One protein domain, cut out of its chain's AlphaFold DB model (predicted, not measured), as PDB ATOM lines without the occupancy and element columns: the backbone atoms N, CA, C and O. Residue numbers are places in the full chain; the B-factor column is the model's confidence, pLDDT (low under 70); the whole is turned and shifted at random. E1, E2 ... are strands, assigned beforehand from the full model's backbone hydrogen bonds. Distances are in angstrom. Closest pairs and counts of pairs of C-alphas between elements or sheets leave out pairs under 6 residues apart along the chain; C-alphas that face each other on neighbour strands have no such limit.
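What this domain is: This is residues 289 to 351 of the 530 residues of an uncharacterized protein of Vibrio nigripulchritudo FTn2 (UniProt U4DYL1). What shape do these atoms make? A small two-sheet sandwich: the twisted sheet E1 E2 E5 E4 stands partly face to face with the sheet E3 E6 E7, their strands nearly aligned at 17 degrees. The two sheets come closest where E2 ends and where E3 and E5 begin, while E1, of the hairpin E1 and E2, and E7, of the hairpin E6 and E7, each lie away from the opposite sheet. What is it made of? The printed part has 63 residues with seven named strands, E1 to E7 in chain order, and no named helix, and its class is all strand; both sheets are antiparallel throughout, in the orders E1 - E2 - E5 - E4 and E3 - E6 - E7. It is compact, with a radius of gyration of the C-alphas of 11.4 A and spans of 33 by 23 by 17 A.

Where its parts are: Where is the larger sheet? E1 is residues 289 to 292, 9.4 A long, from C-alpha 289 at (42.785, 6.565, -27.687); E2 is 295 to 300, 16.8 A. E5 is 323 to 327, 13.0 A, and E4 is 317 to 320, 9.5 A. Where is the smaller sheet? E3 is residues 305 to 310, 16.2 A, from C-alpha 305 at (55.879, 5.965, -38.978), and E6 is 334 to 340, 19.8 A. E7, the longest strand, is 343 to 350, 21.4 A, ending with C-alpha 350 at (38.242, 7.274, -38.210).

How they stand to each other: What joins the larger sheet? N 291 and O 295 of the hairpin E1 and E2 are 2.9 A apart, within hydrogen-bond range, as are N 298 and O 324 of E2 and E5, 2.9 A, and N 318 and O 325 of the hairpin E4 and E5, 2.8 A. The sheet is twisted, with C-alphas up to 4.3 A off its best plane. What joins the smaller sheet? N 307 and O 337 of E3 and E6 are 2.8 A apart, and N 336 and O 348 of the hairpin E6 and E7 2.7 A, both within hydrogen-bond range. How do the sheets meet? Their facing parts are 11.5 A centre to centre, with planes 21 degrees apart. The closest C-alphas of E3 and E5 are those of Leu 306 and Ala 323, 7.0 A apart. E1 and E7 are apart.

The domain as a whole: How far does it reach? The two C-alphas farthest apart are those of Asp 293 and Asn 341, 34.3 A. Are there cuts or long links? The printed part has no cut and no long link; E3 to E4 and E5 to E6 are short links, and the other links are tight. Where is confidence low? The pLDDT is under 70 at residue 303 and residues 311 to 315, 328 to 333 and 348 to 351; the mean of the printed part is 75.6.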
ATOM      1  N   GLU A 289      43.245   6.252 -29.036       81.38
ATOM      2  CA  GLU A 289      42.785   6.565 -27.687       81.38
ATOM      3  C   GLU A 289      41.988   7.876 -27.684       81.38
ATOM      4  O   GLU A 289      42.431   8.898 -28.213       81.38
ATOM      5  N   TYR A 290      40.793   7.862 -27.091       77.25
ATOM      6  CA  TYR A 290      40.002   9.076 -26.886       77.25
ATOM      7  C   TYR A 290      40.377   9.726 -25.554       77.25
ATOM      8  O   TYR A 290      40.222   9.112 -24.502       77.25
ATOM      9  N   LEU A 291      40.830  10.980 -25.602       80.44
ATOM     10  CA  LEU A 291      41.345  11.704 -24.436       80.44
ATOM     11  C   LEU A 291      40.306  12.627 -23.767       80.44
ATOM     12  O   LEU A 291      40.628  13.279 -22.777       80.44
ATOM     13  N   GLY A 292      39.076  12.707 -24.286       70.44
ATOM     14  CA  GLY A 292      38.107  13.731 -23.869       70.44
ATOM     15  C   GLY A 292      38.326  15.070 -24.583       70.44
ATOM     16  O   GLY A 292      39.205  15.183 -25.435       70.44
ATOM     17  N   ASP A 293      37.480  16.069 -24.304       81.06
ATOM     18  CA  ASP A 293      37.525  17.417 -24.910       81.06
ATOM     19  C   ASP A 293      37.670  17.424 -26.434       81.06
ATOM     20  O   ASP A 293      38.294  18.308 -27.027       81.06
ATOM     21  N   ASN A 294      37.086  16.415 -27.082       75.50
ATOM     22  CA  ASN A 294      37.215  16.208 -28.508       75.50
ATOM     23  C   ASN A 294      38.671  16.037 -28.996       75.50
ATOM     24  O   ASN A 294      39.047  16.544 -30.054       75.50
ATOM     25  N   LYS A 295      39.503  15.318 -28.243       81.50
ATOM     26  CA  LYS A 295      40.874  14.994 -28.642       81.50
ATOM     27  C   LYS A 295      41.065  13.492 -28.771       81.50
ATOM     28  O   LYS A 295      40.597  12.719 -27.935       81.50
ATOM     29  N   TYR A 296      41.780  13.094 -29.815       81.75
ATOM     30  CA  TYR A 296      42.193  11.709 -30.031       81.75
ATOM     31  C   TYR A 296      43.709  11.640 -30.102       81.75
ATOM     32  O   TYR A 296      44.328  12.444 -30.800       81.75
ATOM     33  N   LEU A 297      44.291  10.673 -29.409       87.56
ATOM     34  CA  LEU A 297      45.683  10.292 -29.571       87.56
ATOM     35  C   LEU A 297      45.733   9.053 -30.456       87.56
ATOM     36  O   LEU A 297      45.206   8.003 -30.094       87.56
ATOM     37  N   ILE A 298      46.339   9.188 -31.629       84.62
ATOM     38  CA  ILE A 298      46.594   8.070 -32.531       84.62
ATOM     39  C   ILE A 298      48.087   7.768 -32.485       84.62
ATOM     40  O   ILE A 298      48.883   8.656 -32.759       84.62
ATOM     41  N   ASP A 299      48.476   6.541 -32.171       87.44
ATOM     42  CA  ASP A 299      49.881   6.117 -32.152       87.44
ATOM     43  C   ASP A 299      50.030   4.719 -32.761       87.44
ATOM     44  O   ASP A 299      49.038   4.067 -33.093       87.44
ATOM     45  N   THR A 300      51.261   4.247 -32.927       81.25
ATOM     46  CA  THR A 300      51.554   2.878 -33.344       81.25
ATOM     47  C   THR A 300      52.165   2.058 -32.212       81.25
ATOM     48  O   THR A 300      52.949   2.556 -31.410       81.25
ATOM     49  N   VAL A 301      51.849   0.763 -32.156       75.94
ATOM     50  CA  VAL A 301      52.333  -0.134 -31.084       75.94
ATOM     51  C   VAL A 301      53.857  -0.337 -31.137       75.94
ATOM     52  O   VAL A 301      54.478  -0.663 -30.127       75.94
ATOM     53  N   LEU A 302      54.477  -0.144 -32.305       76.31
ATOM     54  CA  LEU A 302      55.884  -0.481 -32.555       76.31
ATOM     55  C   LEU A 302      56.783   0.735 -32.839       76.31
ATOM     56  O   LEU A 302      57.941   0.548 -33.210       76.31
ATOM     57  N   GLY A 303      56.285   1.963 -32.650       68.25
ATOM     58  CA  GLY A 303      57.032   3.183 -32.994       68.25
ATOM     59  C   GLY A 303      57.235   3.362 -34.505       68.25
ATOM     60  O   GLY A 303      58.189   4.009 -34.938       68.25
ATOM     61  N   ASP A 304      56.352   2.763 -35.298       80.25
ATOM     62  CA  ASP A 304      56.315   2.858 -36.750       80.25
ATOM     63  C   ASP A 304      55.884   4.269 -37.196       80.25
ATOM     64  O   ASP A 304      55.234   5.022 -36.462       80.25
ATOM     65  N   ARG A 305      56.239   4.651 -38.428       82.50
ATOM     66  CA  ARG A 305      55.879   5.965 -38.978       82.50
ATOM     67  C   ARG A 305      54.372   6.012 -39.220       82.50
ATOM     68  O   ARG A 305      53.861   5.241 -40.028       82.50
ATOM     69  N   LEU A 306      53.680   6.944 -38.569       85.06
ATOM     70  CA  LEU A 306      52.259   7.205 -38.792       85.06
ATOM     71  C   LEU A 306      52.077   8.359 -39.790       85.06
ATOM     72  O   LEU A 306      52.606   9.460 -39.605       85.06
ATOM     73  N   GLU A 307      51.307   8.122 -40.845       85.81
ATOM     74  CA  GLU A 307      50.889   9.146 -41.801       85.81
ATOM     75  C   GLU A 307      49.382   9.356 -41.713       85.81
ATOM     76  O   GLU A 307      48.606   8.401 -41.729       85.81
ATOM     77  N   LEU A 308      48.982  10.625 -41.631       84.25
ATOM     78  CA  LEU A 308      47.593  11.041 -41.710       84.25
ATOM     79  C   LEU A 308      47.303  11.536 -43.124       84.25
ATOM     80  O   LEU A 308      47.854  12.542 -43.566       84.25
ATOM     81  N   GLU A 309      46.411  10.840 -43.806       83.50
ATOM     82  CA  GLU A 309      45.793  11.272 -45.047       83.50
ATOM     83  C   GLU A 309      44.423  11.869 -44.702       83.50
ATOM     84  O   GLU A 309      43.538  11.195 -44.167       83.50
ATOM     85  N   THR A 310      44.274  13.163 -44.973       78.00
ATOM     86  CA  THR A 310      43.038  13.930 -44.800       78.00
ATOM     87  C   THR A 310      42.742  14.674 -46.097       78.00
ATOM     88  O   THR A 310      43.658  15.149 -46.762       78.00
ATOM     89  N   ASN A 311      41.461  14.775 -46.454       66.75
ATOM     90  CA  ASN A 311      41.006  15.588 -47.590       66.75
ATOM     91  C   ASN A 311      40.760  17.053 -47.198       66.75
ATOM     92  O   ASN A 311      40.253  17.825 -48.011       66.75
ATOM     93  N   ASP A 312      41.021  17.405 -45.941       68.19
ATOM     94  CA  ASP A 312      40.787  18.735 -45.401       68.19
ATOM     95  C   ASP A 312      42.122  19.395 -45.055       68.19
ATOM     96  O   ASP A 312      42.781  19.016 -44.080       68.19
ATOM     97  N   ASP A 313      42.502  20.393 -45.853       60.06
ATOM     98  CA  ASP A 313      43.691  21.219 -45.623       60.06
ATOM     99  C   ASP A 313      43.603  21.991 -44.288       60.06
ATOM    100  O   ASP A 313      44.616  22.486 -43.790       60.06
ATOM    101  N   ALA A 314      42.411  22.084 -43.676       55.00
ATOM    102  CA  ALA A 314      42.173  22.784 -42.414       55.00
ATOM    103  C   ALA A 314      42.247  21.894 -41.158       55.00
ATOM    104  O   ALA A 314      42.047  22.399 -40.047       55.00
ATOM    105  N   ALA A 315      42.536  20.594 -41.291       64.19
ATOM    106  CA  ALA A 315      42.627  19.699 -40.140       64.19
ATOM    107  C   ALA A 315      43.738  20.143 -39.170       64.19
ATOM    108  O   ALA A 315      44.932  20.046 -39.463       64.19
ATOM    109  N   LYS A 316      43.348  20.598 -37.973       74.44
ATOM    110  CA  LYS A 316      44.288  20.908 -36.891       74.44
ATOM    111  C   LYS A 316      44.689  19.618 -36.183       74.44
ATOM    112  O   LYS A 316      43.974  19.110 -35.323       74.44
ATOM    113  N   TYR A 317      45.857  19.101 -36.534       84.75
ATOM    114  CA  TYR A 317      46.504  18.031 -35.790       84.75
ATOM    115  C   TYR A 317      47.889  18.475 -35.327       84.75
ATOM    116  O   TYR A 317      48.568  19.265 -35.982       84.75
ATOM    117  N   THR A 318      48.311  17.951 -34.182       86.62
ATOM    118  CA  THR A 318      49.649  18.150 -33.631       86.62
ATOM    119  C   THR A 318      50.387  16.819 -33.697       86.62
ATOM    120  O   THR A 318      49.947  15.837 -33.104       86.62
ATOM    121  N   LYS A 319      51.512  16.757 -34.419       87.00
ATOM    122  CA  LYS A 319      52.396  15.582 -34.358       87.00
ATOM    123  C   LYS A 319      53.136  15.573 -33.021       87.00
ATOM    124  O   LYS A 319      53.802  16.549 -32.682       87.00
ATOM    125  N   LEU A 320      53.047  14.464 -32.297       85.69
ATOM    126  CA  LEU A 320      53.725  14.208 -31.028       85.69
ATOM    127  C   LEU A 320      54.698  13.032 -31.208       85.69
ATOM    128  O   LEU A 320      54.498  11.944 -30.677       85.69
ATOM    129  N   GLY A 321      55.746  13.233 -32.012       87.69
ATOM    130  CA  GLY A 321      56.671  12.154 -32.377       87.69
ATOM    131  C   GLY A 321      56.009  11.134 -33.322       87.69
ATOM    132  O   GLY A 321      55.565  11.555 -34.394       87.69
ATOM    133  N   PRO A 322      55.959   9.828 -32.978       84.00
ATOM    134  CA  PRO A 322      55.244   8.821 -33.772       84.00
ATOM    135  C   PRO A 322      53.715   8.940 -33.649       84.00
ATOM    136  O   PRO A 322      52.996   8.465 -34.527       84.00
ATOM    137  N   ALA A 323      53.229   9.632 -32.613       87.38
ATOM    138  CA  ALA A 323      51.812   9.834 -32.372       87.38
ATOM    139  C   ALA A 323      51.270  11.099 -33.058       87.38
ATOM    140  O   ALA A 323      51.983  12.075 -33.321       87.38
ATOM    141  N   ILE A 324      49.964  11.116 -33.301       87.31
ATOM    142  CA  ILE A 324      49.195  12.247 -33.811       87.31
ATOM    143  C   ILE A 324      48.117  12.581 -32.783       87.31
ATOM    144  O   ILE A 324      47.237  11.767 -32.509       87.31
ATOM    145  N   LEU A 325      48.174  13.793 -32.231       87.75
ATOM    146  CA  LEU A 325      47.092  14.366 -31.441       87.75
ATOM    147  C   LEU A 325      46.160  15.131 -32.376       87.75
ATOM    148  O   LEU A 325      46.533  16.154 -32.954       87.75
ATOM    149  N   LEU A 326      44.944  14.635 -32.517       84.38
ATOM    150  CA  LEU A 326      43.920  15.233 -33.356       84.38
ATOM    151  C   LEU A 326      42.980  16.074 -32.486       84.38
ATOM    152  O   LEU A 326      42.293  15.523 -31.625       84.38
ATOM    153  N   GLU A 327      42.946  17.394 -32.700       80.06
ATOM    154  CA  GLU A 327      42.004  18.296 -32.027       80.06
ATOM    155  C   GLU A 327      40.775  18.491 -32.918       80.06
ATOM    156  O   GLU A 327      40.867  19.013 -34.030       80.06
ATOM    157  N   ARG A 328      39.599  18.055 -32.458       66.50
ATOM    158  CA  ARG A 328      38.364  18.153 -33.244       66.50
ATOM    159  C   ARG A 328      37.999  19.629 -33.391       66.50
ATOM    160  O   ARG A 328      37.552  20.282 -32.452       66.50
ATOM    161  N   ASN A 329      38.127  20.136 -34.602       52.09
ATOM    162  CA  ASN A 329      37.342  21.267 -35.055       52.09
ATOM    163  C   ASN A 329      36.856  20.928 -36.454       52.09
ATOM    164  O   ASN A 329      37.559  21.127 -37.433       52.09
ATOM    165  N   LEU A 330      35.632  20.408 -36.484       44.78
ATOM    166  CA  LEU A 330      34.845  20.101 -37.671       44.78
ATOM    167  C   LEU A 330      35.337  18.902 -38.503       44.78
ATOM    168  O   LEU A 330      36.507  18.561 -38.619       44.78
ATOM    169  N   PHE A 331      34.325  18.187 -38.969       58.88
ATOM    170  CA  PHE A 331      34.322  16.857 -39.554       58.88
ATOM    171  C   PHE A 331      35.109  16.773 -40.865       58.88
ATOM    172  O   PHE A 331      34.876  17.611 -41.731       58.88
ATOM    173  N   ARG A 332      35.889  15.697 -41.065       61.75
ATOM    174  CA  ARG A 332      35.999  14.884 -42.303       61.75
ATOM    175  C   ARG A 332      37.112  13.840 -42.175       61.75
ATOM    176  O   ARG A 332      37.965  13.932 -41.309       61.75
ATOM    177  N   HIS A 333      37.001  12.800 -43.002       60.72
ATOM    178  CA  HIS A 333      37.722  11.525 -42.949       60.72
ATOM    179  C   HIS A 333      39.217  11.629 -42.622       60.72
ATOM    180  O   HIS A 333      39.971  12.259 -43.363       60.72
ATOM    181  N   TYR A 334      39.640  10.896 -41.592       72.75
ATOM    182  CA  TYR A 334      41.048  10.702 -41.266       72.75
ATOM    183  C   TYR A 334      41.435   9.263 -41.568       72.75
ATOM    184  O   TYR A 334      40.898   8.330 -40.965       72.75
ATOM    185  N   ILE A 335      42.350   9.083 -42.514       77.12
ATOM    186  CA  ILE A 335      42.951   7.790 -42.821       77.12
ATOM    187  C   ILE A 335      44.357   7.795 -42.233       77.12
ATOM    188  O   ILE A 335      45.202   8.595 -42.621       77.12
ATOM    189  N   PHE A 336      44.608   6.881 -41.310       80.50
ATOM    190  CA  PHE A 336      45.907   6.655 -40.703       80.50
ATOM    191  C   PHE A 336      46.571   5.459 -41.375       80.50
ATOM    192  O   PHE A 336      45.998   4.369 -41.466       80.50
ATOM    193  N   ARG A 337      47.789   5.660 -41.858       81.56
ATOM    194  CA  ARG A 337      48.618   4.612 -42.451       81.56
ATOM    195  C   ARG A 337      49.853   4.444 -41.579       81.56
ATOM    196  O   ARG A 337      50.517   5.432 -41.277       81.56
ATOM    197  N   SER A 338      50.150   3.218 -41.161       81.81
ATOM    198  CA  SER A 338      51.407   2.917 -40.470       81.81
ATOM    199  C   SER A 338      52.415   2.345 -41.462       81.81
ATOM    200  O   SER A 338      52.054   1.547 -42.331       81.81
ATOM    201  N   PHE A 339      53.673   2.756 -41.341       78.75
ATOM    202  CA  PHE A 339      54.765   2.331 -42.208       78.75
ATOM    203  C   PHE A 339      55.973   1.876 -41.398       78.75
ATOM    204  O   PHE A 339      56.395   2.555 -40.460       78.75
ATOM    205  N   LYS A 340      56.606   0.795 -41.851       82.19
ATOM    206  CA  LYS A 340      57.905   0.333 -41.362       82.19
ATOM    207  C   LYS A 340      58.834   0.121 -42.542       82.19
ATOM    208  O   LYS A 340      58.520  -0.657 -43.437       82.19
ATOM    209  N   ASN A 341      59.972   0.815 -42.552       83.38
ATOM    210  CA  ASN A 341      60.924   0.804 -43.672       83.38
ATOM    211  C   ASN A 341      60.244   1.073 -45.032       83.38
ATOM    212  O   ASN A 341      60.455   0.336 -45.988       83.38
ATOM    213  N   ASP A 342      59.364   2.081 -45.080       80.69
ATOM    214  CA  ASP A 342      58.551   2.466 -46.248       80.69
ATOM    215  C   ASP A 342      57.547   1.410 -46.758       80.69
ATOM    216  O   ASP A 342      56.838   1.646 -47.735       80.69
ATOM    217  N   VAL A 343      57.396   0.283 -46.058       73.25
ATOM    218  CA  VAL A 343      56.327  -0.691 -46.305       73.25
ATOM    219  C   VAL A 343      55.122  -0.333 -45.440       73.25
ATOM    220  O   VAL A 343      55.235  -0.245 -44.217       73.25
ATOM    221  N   GLN A 344      53.963  -0.124 -46.068       80.50
ATOM    222  CA  GLN A 344      52.710   0.123 -45.354       80.50
ATOM    223  C   GLN A 344      52.293  -1.150 -44.607       80.50
ATOM    224  O   GLN A 344      51.995  -2.162 -45.237       80.50
ATOM    225  N   LEU A 345      52.265  -1.099 -43.276       70.69
ATOM    226  CA  LEU A 345      51.901  -2.240 -42.434       70.69
ATOM    227  C   LEU A 345      50.394  -2.327 -42.213       70.69
ATOM    228  O   LEU A 345      49.824  -3.414 -42.240       70.69
ATOM    229  N   SER A 346      49.736  -1.188 -42.001       70.81
ATOM    230  CA  SER A 346      48.296  -1.152 -41.759       70.81
ATOM    231  C   SER A 346      47.661   0.149 -42.233       70.81
ATOM    232  O   SER A 346      48.327   1.170 -42.434       70.81
ATOM    233  N   LYS A 347      46.344   0.089 -42.431       71.81
ATOM    234  CA  LYS A 347      45.491   1.224 -42.773       71.81
ATOM    235  C   LYS A 347      44.279   1.195 -41.853       71.81
ATOM    236  O   LYS A 347      43.451   0.296 -41.975       71.81
ATOM    237  N   SER A 348      44.173   2.177 -40.969       64.44
ATOM    238  CA  SER A 348      43.007   2.386 -40.110       64.44
ATOM    239  C   SER A 348      42.396   3.745 -40.424       64.44
ATOM    240  O   SER A 348      43.073   4.636 -40.927       64.44
ATOM    241  N   GLY A 349      41.104   3.920 -40.193       56.34
ATOM    242  CA  GLY A 349      40.445   5.187 -40.474       56.34
ATOM    243  C   GLY A 349      39.383   5.495 -39.444       56.34
ATOM    244  O   GLY A 349      38.588   4.627 -39.083       56.34
ATOM    245  N   ILE A 350      39.353   6.747 -38.997       55.09
ATOM    246  CA  ILE A 350      38.242   7.274 -38.210       55.09
ATOM    247  C   ILE A 350      37.268   7.888 -39.214       55.09
ATOM    248  O   ILE A 350      37.493   8.972 -39.758       55.09
ATOM    249  N   TYR A 351      36.193   7.152 -39.490       54.41
ATOM    250  CA  TYR A 351      35.098   7.597 -40.345       54.41
ATOM    251  C   TYR A 351      33.928   8.031 -39.472       54.41
ATOM    252  O   TYR A 351      32.986   7.277 -39.260       54.41
TER     253      TYR A 351